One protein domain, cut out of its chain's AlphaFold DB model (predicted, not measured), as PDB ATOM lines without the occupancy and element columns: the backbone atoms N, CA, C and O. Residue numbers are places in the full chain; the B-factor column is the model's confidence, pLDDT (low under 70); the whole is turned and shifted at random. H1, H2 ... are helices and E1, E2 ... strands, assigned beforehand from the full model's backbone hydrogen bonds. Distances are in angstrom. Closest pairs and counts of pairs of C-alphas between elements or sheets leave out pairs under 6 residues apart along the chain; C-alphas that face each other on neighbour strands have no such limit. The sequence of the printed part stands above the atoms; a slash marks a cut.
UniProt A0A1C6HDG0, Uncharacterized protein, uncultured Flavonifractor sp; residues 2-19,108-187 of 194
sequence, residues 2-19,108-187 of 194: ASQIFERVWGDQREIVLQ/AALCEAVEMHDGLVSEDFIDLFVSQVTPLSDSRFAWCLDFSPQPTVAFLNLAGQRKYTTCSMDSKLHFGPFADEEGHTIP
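Overview. This is residues 2 to 19 and 108 to 187 of the 194 residues of an uncharacterized protein of uncultured Flavonifractor sp (UniProt A0A1C6HDG0). A strongly twisted sheet of four strands makes one body, with H1 packed on it and H4 at the start of its first strand, E1. The short helices H2 and H3 lie well away from the sheet at one end of the longest axis, and the last 18 residues, 170 to 187, wind on past E4 without a named element. The printed part has 98 residues, with four named helices followed by four named strands along the chain; the sheet's order is E1, E2, E3, E4, antiparallel throughout, and the class is mixed, helices and strands. It is only just compact, close to loose, with a radius of gyration of the C-alphas of 14.9 A and spans of 48 by 37 by 23 A.

Along the chain. The sheet holds E1, residues 130 to 137, 19.0 A long from C-alpha 130 at (119.481, 89.273, 190.385); E2, residues 140 to 145, 16.1 A; E3, residues 152 to 159, 23.1 A; and E4, residues 166 to 169, which ends at C-alpha 169 at (113.410, 94.008, 203.762). H1 is residues 2 to 10, 11.6 A long, and begins at C-alpha 2 at (111.277, 90.635, 194.421). H2 is residues 13 to 19, H3 residues 108 to 112 and H4 residues 123 to 129.

Arrangement. E1 to E4 form a meander, each strand the antiparallel neighbour of the one before, and each successive pair is a hairpin. E1 and E2 stand at 163 degrees, with N 134 and O 142 2.8 A apart, within hydrogen-bond range. E2 and E3 stand at 154 degrees, with N 145 and O 152 at 2.7 A. E3 and E4 also stand at 154 degrees, with N 157 and O 168 at 2.8 A. Residues 152 to 153 of E3 pair antiparallel with residues 174 to 175. H1 is on the sheet at a height of 7.8 A; its closest C-alphas to E4 are Ile 5 and Met 169, 7.0 A apart. H4 only grazes the sheet, with residues 126 to 129. H1 and H4 are close but not clearly touching, C-alphas Ala 2 and Ile 126 being closest at 7.3 A, with a steep tilt of 40 degrees, the same way. H2 and H3 only just touch, with 3 pairs of C-alphas within 8 A, the closest being Val 17 and Leu 110 at 6.5 A; neither is on the sheet. In H1, H2, H3 and H4 every O i to N i+4 pair is within hydrogen-bond range.

Size, cuts and confidence. The two C-alphas farthest apart, Ala 108 and Glu 182, are 48.3 A apart. Residues 20 to 107 are not printed, and C-alphas 19 and 108 are 13.8 A apart across that cut. Of the links that are printed whole, none is long. Mean pLDDT of the printed part is 70.9; 41 residues are under 70, among them 112 to 121 and 160 to 166.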
ATOM      1  N   ALA A   2     110.689  89.753 195.436       69.50
ATOM      2  CA  ALA A   2     111.277  90.635 194.421       69.50
ATOM      3  C   ALA A   2     110.666  92.049 194.410       69.50
ATOM      4  O   ALA A   2     111.402  93.012 194.588       69.50
ATOM      5  N   SER A   3     109.336  92.177 194.324       71.44
ATOM      6  CA  SER A   3     108.651  93.482 194.321       71.44
ATOM      7  C   SER A   3     109.091  94.421 195.450       71.44
ATOM      8  O   SER A   3     109.395  95.570 195.182       71.44
ATOM      9  N   GLN A   4     109.264  93.927 196.682       73.56
ATOM     10  CA  GLN A   4     109.727  94.754 197.807       73.56
ATOM     11  C   GLN A   4     111.182  95.223 197.683       73.56
ATOM     12  O   GLN A   4     111.536  96.276 198.208       73.56
ATOM     13  N   ILE A   5     112.037  94.429 197.035       74.19
ATOM     14  CA  ILE A   5     113.429  94.809 196.770       74.19
ATOM     15  C   ILE A   5     113.439  95.901 195.723       74.19
ATOM     16  O   ILE A   5     114.044  96.946 195.925       74.19
ATOM     17  N   PHE A   6     112.751  95.654 194.615       71.94
ATOM     18  CA  PHE A   6     112.741  96.551 193.482       71.94
ATOM     19  C   PHE A   6     112.024  97.868 193.827       71.94
ATOM     20  O   PHE A   6     112.597  98.917 193.584       71.94
ATOM     21  N   GLU A   7     110.901  97.869 194.549       72.94
ATOM     22  CA  GLU A   7     110.284  99.105 195.070       72.94
ATOM     23  C   GLU A   7     111.256  99.948 195.916       72.94
ATOM     24  O   GLU A   7     111.264 101.175 195.835       72.94
ATOM     25  N   ARG A   8     112.104  99.306 196.730       71.44
ATOM     26  CA  ARG A   8     113.010 100.015 197.645       71.44
ATOM     27  C   ARG A   8     114.326 100.440 196.999       71.44
ATOM     28  O   ARG A   8     114.863 101.484 197.354       71.44
ATOM     29  N   VAL A   9     114.872  99.614 196.112       66.88
ATOM     30  CA  VAL A   9     116.155  99.856 195.440       66.88
ATOM     31  C   VAL A   9     115.984 100.800 194.255       66.88
ATOM     32  O   VAL A   9     116.883 101.588 193.974       66.88
ATOM     33  N   TRP A  10     114.836 100.750 193.579       65.50
ATOM     34  CA  TRP A  10     114.600 101.522 192.362       65.50
ATOM     35  C   TRP A  10     114.134 102.963 192.623       65.50
ATOM     36  O   TRP A  10     114.295 103.811 191.747       65.50
ATOM     37  N   GLY A  11     113.647 103.272 193.832       64.06
ATOM     38  CA  GLY A  11     113.337 104.641 194.269       64.06
ATOM     39  C   GLY A  11     112.317 105.369 193.380       64.06
ATOM     40  O   GLY A  11     111.489 104.737 192.727       64.06
ATOM     41  N   ASP A  12     112.382 106.709 193.338       63.22
ATOM     42  CA  ASP A  12     111.557 107.542 192.447       63.22
ATOM     43  C   ASP A  12     112.097 107.496 191.005       63.22
ATOM     44  O   ASP A  12     112.731 108.414 190.483       63.22
ATOM     45  N   GLN A  13     111.820 106.380 190.340       65.31
ATOM     46  CA  GLN A  13     112.023 106.117 188.914       65.31
ATOM     47  C   GLN A  13     111.717 107.308 188.004       65.31
ATOM     48  O   GLN A  13     112.493 107.662 187.112       65.31
ATOM     49  N   ARG A  14     110.589 107.961 188.281       64.69
ATOM     50  CA  ARG A  14     110.122 109.127 187.544       64.69
ATOM     51  C   ARG A  14     111.097 110.297 187.650       64.69
ATOM     52  O   ARG A  14     111.296 111.006 186.671       64.69
ATOM     53  N   GLU A  15     111.734 110.490 188.802       70.12
ATOM     54  CA  GLU A  15     112.713 111.558 189.005       70.12
ATOM     55  C   GLU A  15     114.001 111.306 188.210       70.12
ATOM     56  O   GLU A  15     114.537 112.236 187.606       70.12
ATOM     57  N   ILE A  16     114.462 110.053 188.134       73.62
ATOM     58  CA  ILE A  16     115.651 109.672 187.353       73.62
ATOM     59  C   ILE A  16     115.385 109.807 185.849       73.62
ATOM     60  O   ILE A  16     116.221 110.353 185.125       73.62
ATOM     61  N   VAL A  17     114.218 109.362 185.372       75.25
ATOM     62  CA  VAL A  17     113.812 109.538 183.968       75.25
ATOM     63  C   VAL A  17     113.698 111.025 183.629       75.25
ATOM     64  O   VAL A  17     114.274 111.464 182.635       75.25
ATOM     65  N   LEU A  18     113.073 111.833 184.494       78.19
ATOM     66  CA  LEU A  18     112.988 113.288 184.324       78.19
ATOM     67  C   LEU A  18     114.368 113.958 184.315       78.19
ATOM     68  O   LEU A  18     114.607 114.849 183.504       78.19
ATOM     69  N   GLN A  19     115.287 113.555 185.196       79.56
ATOM     70  CA  GLN A  19     116.665 114.060 185.200       79.56
ATOM     71  C   GLN A  19     117.404 113.678 183.917       79.56
ATOM     72  O   GLN A  19     118.058 114.525 183.315       79.56
ATOM     73  N   ALA A 108     108.190 109.112 177.175       79.25
ATOM     74  CA  ALA A 108     107.154 108.089 177.236       79.25
ATOM     75  C   ALA A 108     107.748 106.672 177.214       79.25
ATOM     76  O   ALA A 108     107.398 105.858 178.063       79.25
ATOM     77  N   ALA A 109     108.699 106.397 176.316       77.38
ATOM     78  CA  ALA A 109     109.359 105.095 176.231       77.38
ATOM     79  C   ALA A 109     110.215 104.783 177.471       77.38
ATOM     80  O   ALA A 109     110.251 103.644 177.932       77.38
ATOM     81  N   LEU A 110     110.904 105.785 178.030       74.19
ATOM     82  CA  LEU A 110     111.675 105.623 179.264       74.19
ATOM     83  C   LEU A 110     110.771 105.452 180.487       74.19
ATOM     84  O   LEU A 110     111.127 104.694 181.382       74.19
ATOM     85  N   CYS A 111     109.617 106.120 180.534       72.50
ATOM     86  CA  CYS A 111     108.613 105.891 181.570       72.50
ATOM     87  C   CYS A 111     108.035 104.476 181.455       72.50
ATOM     88  O   CYS A 111     108.046 103.749 182.439       72.50
ATOM     89  N   GLU A 112     107.631 104.044 180.259       69.50
ATOM     90  CA  GLU A 112     107.083 102.703 180.012       69.50
ATOM     91  C   GLU A 112     108.080 101.591 180.372       69.50
ATOM     92  O   GLU A 112     107.723 100.629 181.043       69.50
ATOM     93  N   ALA A 113     109.356 101.742 180.000       64.75
ATOM     94  CA  ALA A 113     110.398 100.763 180.319       64.75
ATOM     95  C   ALA A 113     110.678 100.626 181.826       64.75
ATOM     96  O   ALA A 113     111.321  99.671 182.265       64.75
ATOM     97  N   VAL A 114     110.256 101.616 182.606       62.31
ATOM     98  CA  VAL A 114     110.545 101.727 184.029       62.31
ATOM     99  C   VAL A 114     109.300 101.432 184.874       62.31
ATOM    100  O   VAL A 114     109.434 100.946 185.999       62.31
ATOM    101  N   GLU A 115     108.100 101.633 184.328       59.81
ATOM    102  CA  GLU A 115     106.831 101.290 184.959       59.81
ATOM    103  C   GLU A 115     106.721  99.774 185.192       59.81
ATOM    104  O   GLU A 115     106.505  98.969 184.289       59.81
ATOM    105  N   MET A 116     106.830  99.367 186.459       60.34
ATOM    106  CA  MET A 116     106.463  98.017 186.881       60.34
ATOM    107  C   MET A 116     104.945  97.883 186.794       60.34
ATOM    108  O   MET A 116     104.215  98.397 187.646       60.34
ATOM    109  N   HIS A 117     104.450  97.208 185.759       52.88
ATOM    110  CA  HIS A 117     103.021  96.970 185.623       52.88
ATOM    111  C   HIS A 117     102.490  96.144 186.811       52.88
ATOM    112  O   HIS A 117     102.982  95.063 187.129       52.88
ATOM    113  N   ASP A 118     101.458  96.677 187.467       51.75
ATOM    114  CA  ASP A 118     100.624  95.978 188.457       51.75
ATOM    115  C   ASP A 118     101.339  95.515 189.749       51.75
ATOM    116  O   ASP A 118     100.894  94.590 190.430       51.75
ATOM    117  N   GLY A 119     102.467  96.144 190.111       55.94
ATOM    118  CA  GLY A 119     103.249  95.766 191.304       55.94
ATOM    119  C   GLY A 119     103.918  94.388 191.195       55.94
ATOM    120  O   GLY A 119     104.423  93.844 192.186       55.94
ATOM    121  N   LEU A 120     103.925  93.815 189.989       60.00
ATOM    122  CA  LEU A 120     104.530  92.534 189.668       60.00
ATOM    123  C   LEU A 120     105.795  92.778 188.850       60.00
ATOM    124  O   LEU A 120     105.776  93.356 187.769       60.00
ATOM    125  N   VAL A 121     106.917  92.314 189.391       67.81
ATOM    126  CA  VAL A 121     108.198  92.313 188.686       67.81
ATOM    127  C   VAL A 121     108.225  91.074 187.794       67.81
ATOM    128  O   VAL A 121     108.029  89.969 188.304       67.81
ATOM    129  N   SER A 122     108.432  91.247 186.486       70.19
ATOM    130  CA  SER A 122     108.522  90.120 185.551       70.19
ATOM    131  C   SER A 122     109.737  89.241 185.863       70.19
ATOM    132  O   SER A 122     110.761  89.727 186.343       70.19
ATOM    133  N   GLU A 123     109.638  87.938 185.586       71.25
ATOM    134  CA  GLU A 123     110.750  87.001 185.812       71.25
ATOM    135  C   GLU A 123     111.989  87.387 184.989       71.25
ATOM    136  O   GLU A 123     113.085  87.422 185.538       71.25
ATOM    137  N   ASP A 124     111.807  87.834 183.741       71.25
ATOM    138  CA  ASP A 124     112.899  88.329 182.887       71.25
ATOM    139  C   ASP A 124     113.659  89.508 183.521       71.25
ATOM    140  O   ASP A 124     114.874  89.648 183.375       71.25
ATOM    141  N   PHE A 125     112.946  90.370 184.247       71.06
ATOM    142  CA  PHE A 125     113.538  91.505 184.946       71.06
ATOM    143  C   PHE A 125     114.281  91.066 186.211       71.06
ATOM    144  O   PHE A 125     115.319  91.631 186.551       71.06
ATOM    145  N   ILE A 126     113.785  90.037 186.901       76.50
ATOM    146  CA  ILE A 126     114.494  89.422 188.026       76.50
ATOM    147  C   ILE A 126     115.807  88.814 187.524       76.50
ATOM    148  O   ILE A 126     116.856  89.125 188.082       76.50
ATOM    149  N   ASP A 127     115.774  88.037 186.446       75.19
ATOM    150  CA  ASP A 127     116.955  87.368 185.890       75.19
ATOM    151  C   ASP A 127     118.016  88.350 185.371       75.19
ATOM    152  O   ASP A 127     119.213  88.062 185.412       75.19
ATOM    153  N   LEU A 128     117.600  89.535 184.916       74.62
ATOM    154  CA  LEU A 128     118.520  90.563 184.433       74.62
ATOM    155  C   LEU A 128     119.329  91.224 185.560       74.62
ATOM    156  O   LEU A 128     120.466  91.645 185.337       74.62
ATOM    157  N   PHE A 129     118.745  91.349 186.753       74.56
ATOM    158  CA  PHE A 129     119.311  92.160 187.836       74.56
ATOM    159  C   PHE A 129     119.671  91.378 189.096       74.56
ATOM    160  O   PHE A 129     120.386  91.914 189.946       74.56
ATOM    161  N   VAL A 130     119.202  90.140 189.239       81.81
ATOM    162  CA  VAL A 130     119.481  89.273 190.385       81.81
ATOM    163  C   VAL A 130     120.486  88.209 189.971       81.81
ATOM    164  O   VAL A 130     120.165  87.282 189.236       81.81
ATOM    165  N   SER A 131     121.709  88.313 190.484       80.38
ATOM    166  CA  SER A 131     122.773  87.350 190.181       80.38
ATOM    167  C   SER A 131     122.664  86.070 191.005       80.38
ATOM    168  O   SER A 131     123.032  84.991 190.539       80.38
ATOM    169  N   GLN A 132     122.175  86.168 192.244       81.62
ATOM    170  CA  GLN A 132     122.021  85.017 193.130       81.62
ATOM    171  C   GLN A 132     121.013  85.295 194.246       81.62
ATOM    172  O   GLN A 132     120.977  86.388 194.808       81.62
ATOM    173  N   VAL A 133     120.252  84.267 194.632       83.00
ATOM    174  CA  VAL A 133     119.461  84.264 195.866       83.00
ATOM    175  C   VAL A 133     119.971  83.153 196.778       83.00
ATOM    176  O   VAL A 133     119.869  81.975 196.441       83.00
ATOM    177  N   THR A 134     120.507  83.526 197.938       83.38
ATOM    178  CA  THR A 134     121.062  82.591 198.923       83.38
ATOM    179  C   THR A 134     120.173  82.553 200.167       83.38
ATOM    180  O   THR A 134     120.023  83.581 200.836       83.38
ATOM    181  N   PRO A 135     119.559  81.407 200.511       82.38
ATOM    182  CA  PRO A 135     118.849  81.263 201.776       82.38
ATOM    183  C   PRO A 135     119.858  81.271 202.932       82.38
ATOM    184  O   PRO A 135     120.796  80.480 202.944       82.38
ATOM    185  N   LEU A 136     119.669  82.175 203.892       78.81
ATOM    186  CA  LEU A 136     120.453  82.239 205.131       78.81
ATOM    187  C   LEU A 136     119.778  81.468 206.270       78.81
ATOM    188  O   LEU A 136     120.453  80.930 207.138       78.81
ATOM    189  N   SER A 137     118.445  81.426 206.272       77.38
ATOM    190  CA  SER A 137     117.637  80.623 207.190       77.38
ATOM    191  C   SER A 137     116.258  80.346 206.585       77.38
ATOM    192  O   SER A 137     115.916  80.896 205.537       77.38
ATOM    193  N   ASP A 138     115.429  79.553 207.270       77.06
ATOM    194  CA  ASP A 138     114.044  79.252 206.855       77.06
ATOM    195  C   ASP A 138     113.179  80.508 206.640       77.06
ATOM    196  O   ASP A 138     112.156  80.472 205.953       77.06
ATOM    197  N   SER A 139     113.591  81.631 207.231       78.56
ATOM    198  CA  SER A 139     112.891  82.906 207.174       78.56
ATOM    199  C   SER A 139     113.748  84.055 206.645       78.56
ATOM    200  O   SER A 139     113.279  85.187 206.693       78.56
ATOM    201  N   ARG A 140     114.983  83.826 206.179       80.88
ATOM    202  CA  ARG A 140     115.897  84.905 205.764       80.88
ATOM    203  C   ARG A 140     116.618  84.574 204.467       80.88
ATOM    204  O   ARG A 140     117.254  83.533 204.351       80.88
ATOM    205  N   PHE A 141     116.576  85.504 203.519       83.38
ATOM    206  CA  PHE A 141     117.147  85.349 202.182       83.38
ATOM    207  C   PHE A 141     118.045  86.534 201.842       83.38
ATOM    208  O   PHE A 141     117.682  87.685 202.085       83.38
ATOM    209  N   ALA A 142     119.200  86.248 201.255       84.06
ATOM    210  CA  ALA A 142     120.114  87.230 200.697       84.06
ATOM    211  C   ALA A 142     119.945  87.272 199.177       84.06
ATOM    212  O   ALA A 142     120.065  86.245 198.515       84.06
ATOM    213  N   TRP A 143     119.653  88.447 198.634       86.00
ATOM    214  CA  TRP A 143     119.515  88.681 197.201       86.00
ATOM    215  C   TRP A 143     120.697  89.516 196.730       86.00
ATOM    216  O   TRP A 143     120.844  90.661 197.157       86.00
ATOM    217  N   CYS A 144     121.531  88.936 195.874       82.44
ATOM    218  CA  CYS A 144     122.640  89.606 195.208       82.44
ATOM    219  C   CYS A 144     122.116  90.307 193.951       82.44
ATOM    220  O   CYS A 144     121.458  89.687 193.117       82.44
ATOM    221  N   LEU A 145     122.391  91.602 193.851       81.38
ATOM    222  CA  LEU A 145     121.818  92.522 192.881       81.38
ATOM    223  C   LEU A 145     122.926  93.238 192.101       81.38
ATOM    224  O   LEU A 145     123.871  93.774 192.694       81.38
ATOM    225  N   ASP A 146     122.748  93.332 190.786       74.25
ATOM    226  CA  ASP A 146     123.766  93.797 189.836       74.25
ATOM    227  C   ASP A 146     123.462  95.203 189.261       74.25
ATOM    228  O   ASP A 146     123.781  95.525 188.112       74.25
ATOM    229  N   PHE A 147     122.875  96.093 190.069       67.06
ATOM    230  CA  PHE A 147     122.467  97.446 189.643       67.06
ATOM    231  C   PHE A 147     123.609  98.426 189.374       67.06
ATOM    232  O   PHE A 147     123.428  99.423 188.679       67.06
ATOM    233  N   SER A 148     124.784  98.185 189.947       58.59
ATOM    234  CA  SER A 148     125.875  99.156 189.979       58.59
ATOM    235  C   SER A 148     127.201  98.488 189.592       58.59
ATOM    236  O   SER A 148     127.274  97.260 189.539       58.59
ATOM    237  N   PRO A 149     128.277  99.253 189.325       59.03
ATOM    238  CA  PRO A 149     129.607  98.672 189.123       59.03
ATOM    239  C   PRO A 149     130.107  97.871 190.341       59.03
ATOM    240  O   PRO A 149     131.057  97.103 190.209       59.03
ATOM    241  N   GLN A 150     129.477  98.029 191.512       62.41
ATOM    242  CA  GLN A 150     129.681  97.187 192.688       62.41
ATOM    243  C   GLN A 150     128.425  96.349 192.987       62.41
ATOM    244  O   GLN A 150     127.312  96.892 193.004       62.41
ATOM    245  N   PRO A 151     128.575  95.043 193.250       66.38
ATOM    246  CA  PRO A 151     127.441  94.187 193.556       66.38
ATOM    247  C   PRO A 151     126.860  94.535 194.931       66.38
ATOM    248  O   PRO A 151     127.590  94.810 195.890       66.38
ATOM    249  N   THR A 152     125.531  94.549 195.015       77.44
ATOM    250  CA  THR A 152     124.776  94.960 196.208       77.44
ATOM    251  C   THR A 152     123.955  93.795 196.739       77.44
ATOM    252  O   THR A 152     123.418  93.026 195.957       77.44
ATOM    253  N   VAL A 153     123.823  93.658 198.057       81.06
ATOM    254  CA  VAL A 153     123.008  92.609 198.680       81.06
ATOM    255  C   VAL A 153     121.855  93.211 199.463       81.06
ATOM    256  O   VAL A 153     122.047  94.083 200.315       81.06
ATOM    257  N   ALA A 154     120.652  92.708 199.193       82.44
ATOM    258  CA  ALA A 154     119.459  92.969 199.983       82.44
ATOM    259  C   ALA A 154     119.112  91.746 200.840       82.44
ATOM    260  O   ALA A 154     119.048  90.622 200.341       82.44
ATOM    261  N   PHE A 155     118.847  91.968 202.128       82.19
ATOM    262  CA  PHE A 155     118.360  90.926 203.031       82.19
ATOM    263  C   PHE A 155     116.849  91.026 203.208       82.19
ATOM    264  O   PHE A 155     116.318  92.094 203.520       82.19
ATOM    265  N   LEU A 156     116.165  89.899 203.028       81.94
ATOM    266  CA  LEU A 156     114.718  89.785 203.136       81.94
ATOM    267  C   LEU A 156     114.367  88.785 204.217       81.94
ATOM    268  O   LEU A 156     114.905  87.681 204.252       81.94
ATOM    269  N   ASN A 157     113.424  89.179 205.061       80.94
ATOM    270  CA  ASN A 157     112.871  88.370 206.124       80.94
ATOM    271  C   ASN A 157     111.425  87.997 205.784       80.94
ATOM    272  O   ASN A 157     110.618  88.843 205.391       80.94
ATOM    273  N   LEU A 158     111.088  86.725 205.958       77.94
ATOM    274  CA  LEU A 158     109.731  86.206 205.864       77.94
ATOM    275  C   LEU A 158     109.198  85.967 207.275       77.94
ATOM    276  O   LEU A 158     109.755  85.183 208.035       77.94
ATOM    277  N   ALA A 159     108.097  86.621 207.628       71.88
ATOM    278  CA  ALA A 159     107.417  86.429 208.903       71.88
ATOM    279  C   ALA A 159     105.952  86.035 208.671       71.88
ATOM    280  O   ALA A 159     105.280  86.607 207.820       71.88
ATOM    281  N   GLY A 160     105.436  85.077 209.444       60.66
ATOM    282  CA  GLY A 160     104.020  84.681 209.419       60.66
ATOM    283  C   GLY A 160     103.776  83.203 209.095       60.66
ATOM    284  O   GLY A 160     104.682  82.465 208.720       60.66
ATOM    285  N   GLN A 161     102.532  82.745 209.276       54.94
ATOM    286  CA  GLN A 161     102.118  81.374 208.942       54.94
ATOM    287  C   GLN A 161     101.686  81.266 207.473       54.94
ATOM    288  O   GLN A 161     101.280  82.263 206.893       54.94
ATOM    289  N   ARG A 162     101.696  80.050 206.899       55.44
ATOM    290  CA  ARG A 162     101.431  79.715 205.473       55.44
ATOM    291  C   ARG A 162     100.283  80.460 204.756       55.44
ATOM    292  O   ARG A 162     100.274  80.467 203.534       55.44
ATOM    293  N   LYS A 163      99.306  81.028 205.472       51.72
ATOM    294  CA  LYS A 163      98.181  81.799 204.902       51.72
ATOM    295  C   LYS A 163      98.375  83.327 204.913       51.72
ATOM    296  O   LYS A 163      97.643  84.011 204.212       51.72
ATOM    297  N   TYR A 164      99.334  83.848 205.680       55.81
ATOM    298  CA  TYR A 164      99.621  85.277 205.858       55.81
ATOM    299  C   TYR A 164     101.136  85.492 205.996       55.81
ATOM    300  O   TYR A 164     101.629  85.877 207.057       55.81
ATOM    301  N   THR A 165     101.893  85.160 204.951       65.06
ATOM    302  CA  THR A 165     103.337  85.417 204.917       65.06
ATOM    303  C   THR A 165     103.575  86.885 204.579       65.06
ATOM    304  O   THR A 165     103.296  87.325 203.466       65.06
ATOM    305  N   THR A 166     104.109  87.636 205.534       66.69
ATOM    306  CA  THR A 166     104.564  89.013 205.350       66.69
ATOM    307  C   THR A 166     106.055  88.999 205.043       66.69
ATOM    308  O   THR A 166     106.856  88.442 205.790       66.69
ATOM    309  N   CYS A 167     106.427  89.621 203.933       71.25
ATOM    310  CA  CYS A 167     107.817  89.850 203.571       71.25
ATOM    311  C   CYS A 167     108.246  91.229 204.097       71.25
ATOM    312  O   CYS A 167     107.455  92.175 204.043       71.25
ATOM    313  N   SER A 168     109.459  91.349 204.627       75.88
ATOM    314  CA  SER A 168     110.058  92.633 204.993       75.88
ATOM    315  C   SER A 168     111.533  92.664 204.610       75.88
ATOM    316  O   SER A 168     112.238  91.664 204.707       75.88
ATOM    317  N   MET A 169     112.014  93.818 204.158       77.75
ATOM    318  CA  MET A 169     113.410  94.008 203.762       77.75
ATOM    319  C   MET A 169     114.179  94.740 204.866       77.75
ATOM    320  O   MET A 169     113.661  95.686 205.471       77.75
ATOM    321  N   ASP A 170     115.429  94.345 205.106       75.75
ATOM    322  CA  ASP A 170     116.315  95.081 206.008       75.75
ATOM    323  C   ASP A 170     116.601  96.489 205.455       75.75
ATOM    324  O   ASP A 170     116.636  96.720 204.246       75.75
ATOM    325  N   SER A 171     116.735  97.470 206.342       62.94
ATOM    326  CA  SER A 171     116.736  98.894 205.973       62.94
ATOM    327  C   SER A 171     118.024  99.346 205.285       62.94
ATOM    328  O   SER A 171     118.066 100.444 204.736       62.94
ATOM    329  N   LYS A 172     119.077  98.524 205.322       69.94
ATOM    330  CA  LYS A 172     120.381  98.830 204.735       69.94
ATOM    331  C   LYS A 172     120.716  97.818 203.649       69.94
ATOM    332  O   LYS A 172     120.673  96.613 203.879       69.94
ATOM    333  N   LEU A 173     121.080  98.334 202.480       73.44
ATOM    334  CA  LEU A 173     121.737  97.555 201.440       73.44
ATOM    335  C   LEU A 173     123.188  97.310 201.852       73.44
ATOM    336  O   LEU A 173     123.857  98.213 202.362       73.44
ATOM    337  N   HIS A 174     123.657  96.085 201.655       70.62
ATOM    338  CA  HIS A 174     125.020  95.690 201.974       70.62
ATOM    339  C   HIS A 174     125.884  95.695 200.717       70.62
ATOM    340  O   HIS A 174     125.468  95.222 199.663       70.62
ATOM    341  N   PHE A 175     127.099  96.222 200.842       69.94
ATOM    342  CA  PHE A 175     128.076  96.287 199.760       69.94
ATOM    343  C   PHE A 175     129.253  95.375 200.106       69.94
ATOM    344  O   PHE A 175     129.884  95.552 201.150       69.94
ATOM    345  N   GLY A 176     129.556  94.413 199.234       66.62
ATOM    346  CA  GLY A 176     130.640  93.451 199.455       66.62
ATOM    347  C   GLY A 176     130.267  92.250 200.344       66.62
ATOM    348  O   GLY A 176     129.112  92.142 200.758       66.62
ATOM    349  N   PRO A 177     131.229  91.325 200.580       64.94
ATOM    350  CA  PRO A 177     131.013  89.981 201.135       64.94
ATOM    351  C   PRO A 177     130.133  89.972 202.381       64.94
ATOM    352  O   PRO A 177     130.339  90.772 203.294       64.94
ATOM    353  N   PHE A 178     129.189  89.034 202.439       71.12
ATOM    354  CA  PHE A 178     128.371  88.802 203.625       71.12
ATOM    355  C   PHE A 178     128.640  87.412 204.194       71.12
ATOM    356  O   PHE A 178     129.080  86.516 203.475       71.12
ATOM    357  N   ALA A 179     128.416  87.250 205.496       69.38
ATOM    358  CA  ALA A 179     128.541  85.966 206.168       69.38
ATOM    359  C   ALA A 179     127.161  85.346 206.407       69.38
ATOM    360  O   ALA A 179     126.182  86.075 206.600       69.38
ATOM    361  N   ASP A 180     127.094  84.019 206.394       67.06
ATOM    362  CA  ASP A 180     125.938  83.292 206.911       67.06
ATOM    363  C   ASP A 180     125.897  83.308 208.453       67.06
ATOM    364  O   ASP A 180     126.791  83.839 209.119       67.06
ATOM    365  N   GLU A 181     124.835  82.750 209.040       61.56
ATOM    366  CA  GLU A 181     124.669  82.665 210.502       61.56
ATOM    367  C   GLU A 181     125.764  81.805 211.174       61.56
ATOM    368  O   GLU A 181     125.989  81.925 212.378       61.56
ATOM    369  N   GLU A 182     126.483  80.981 210.404       63.91
ATOM    370  CA  GLU A 182     127.594  80.137 210.861       63.91
ATOM    371  C   GLU A 182     128.967  80.832 210.736       63.91
ATOM    372  O   GLU A 182     129.987  80.287 211.162       63.91
ATOM    373  N   GLY A 183     129.006  82.060 210.210       61.66
ATOM    374  CA  GLY A 183     130.223  82.855 210.050       61.66
ATOM    375  C   GLY A 183     131.029  82.535 208.787       61.66
ATOM    376  O   GLY A 183     132.134  83.062 208.625       61.66
ATOM    377  N   HIS A 184     130.505  81.720 207.870       71.56
ATOM    378  CA  HIS A 184     131.130  81.482 206.574       71.56
ATOM    379  C   HIS A 184     130.904  82.685 205.667       71.56
ATOM    380  O   HIS A 184     129.778  83.104 205.409       71.56
ATOM    381  N   THR A 185     131.998  83.248 205.154       71.94
ATOM    382  CA  THR A 185     131.925  84.326 204.166       71.94
ATOM    383  C   THR A 185     131.433  83.758 202.839       71.94
ATOM    384  O   THR A 185     132.110  82.926 202.234       71.94
ATOM    385  N   ILE A 186     130.280  84.230 202.376       68.50
ATOM    386  CA  ILE A 186     129.726  83.880 201.075       68.50
ATOM    387  C   ILE A 186     130.413  84.770 200.029       68.50
ATOM    388  O   ILE A 186     130.283  86.001 200.077       68.50
ATOM    389  N   PRO A 187     131.200  84.185 199.104       63.38
ATOM    390  CA  PRO A 187     131.833  84.946 198.043       63.38
ATOM    391  C   PRO A 187     130.764  85.475 197.091       63.38
ATOM    392  O   PRO A 187     129.818  84.770 196.744       63.38
TER     393      PRO A 187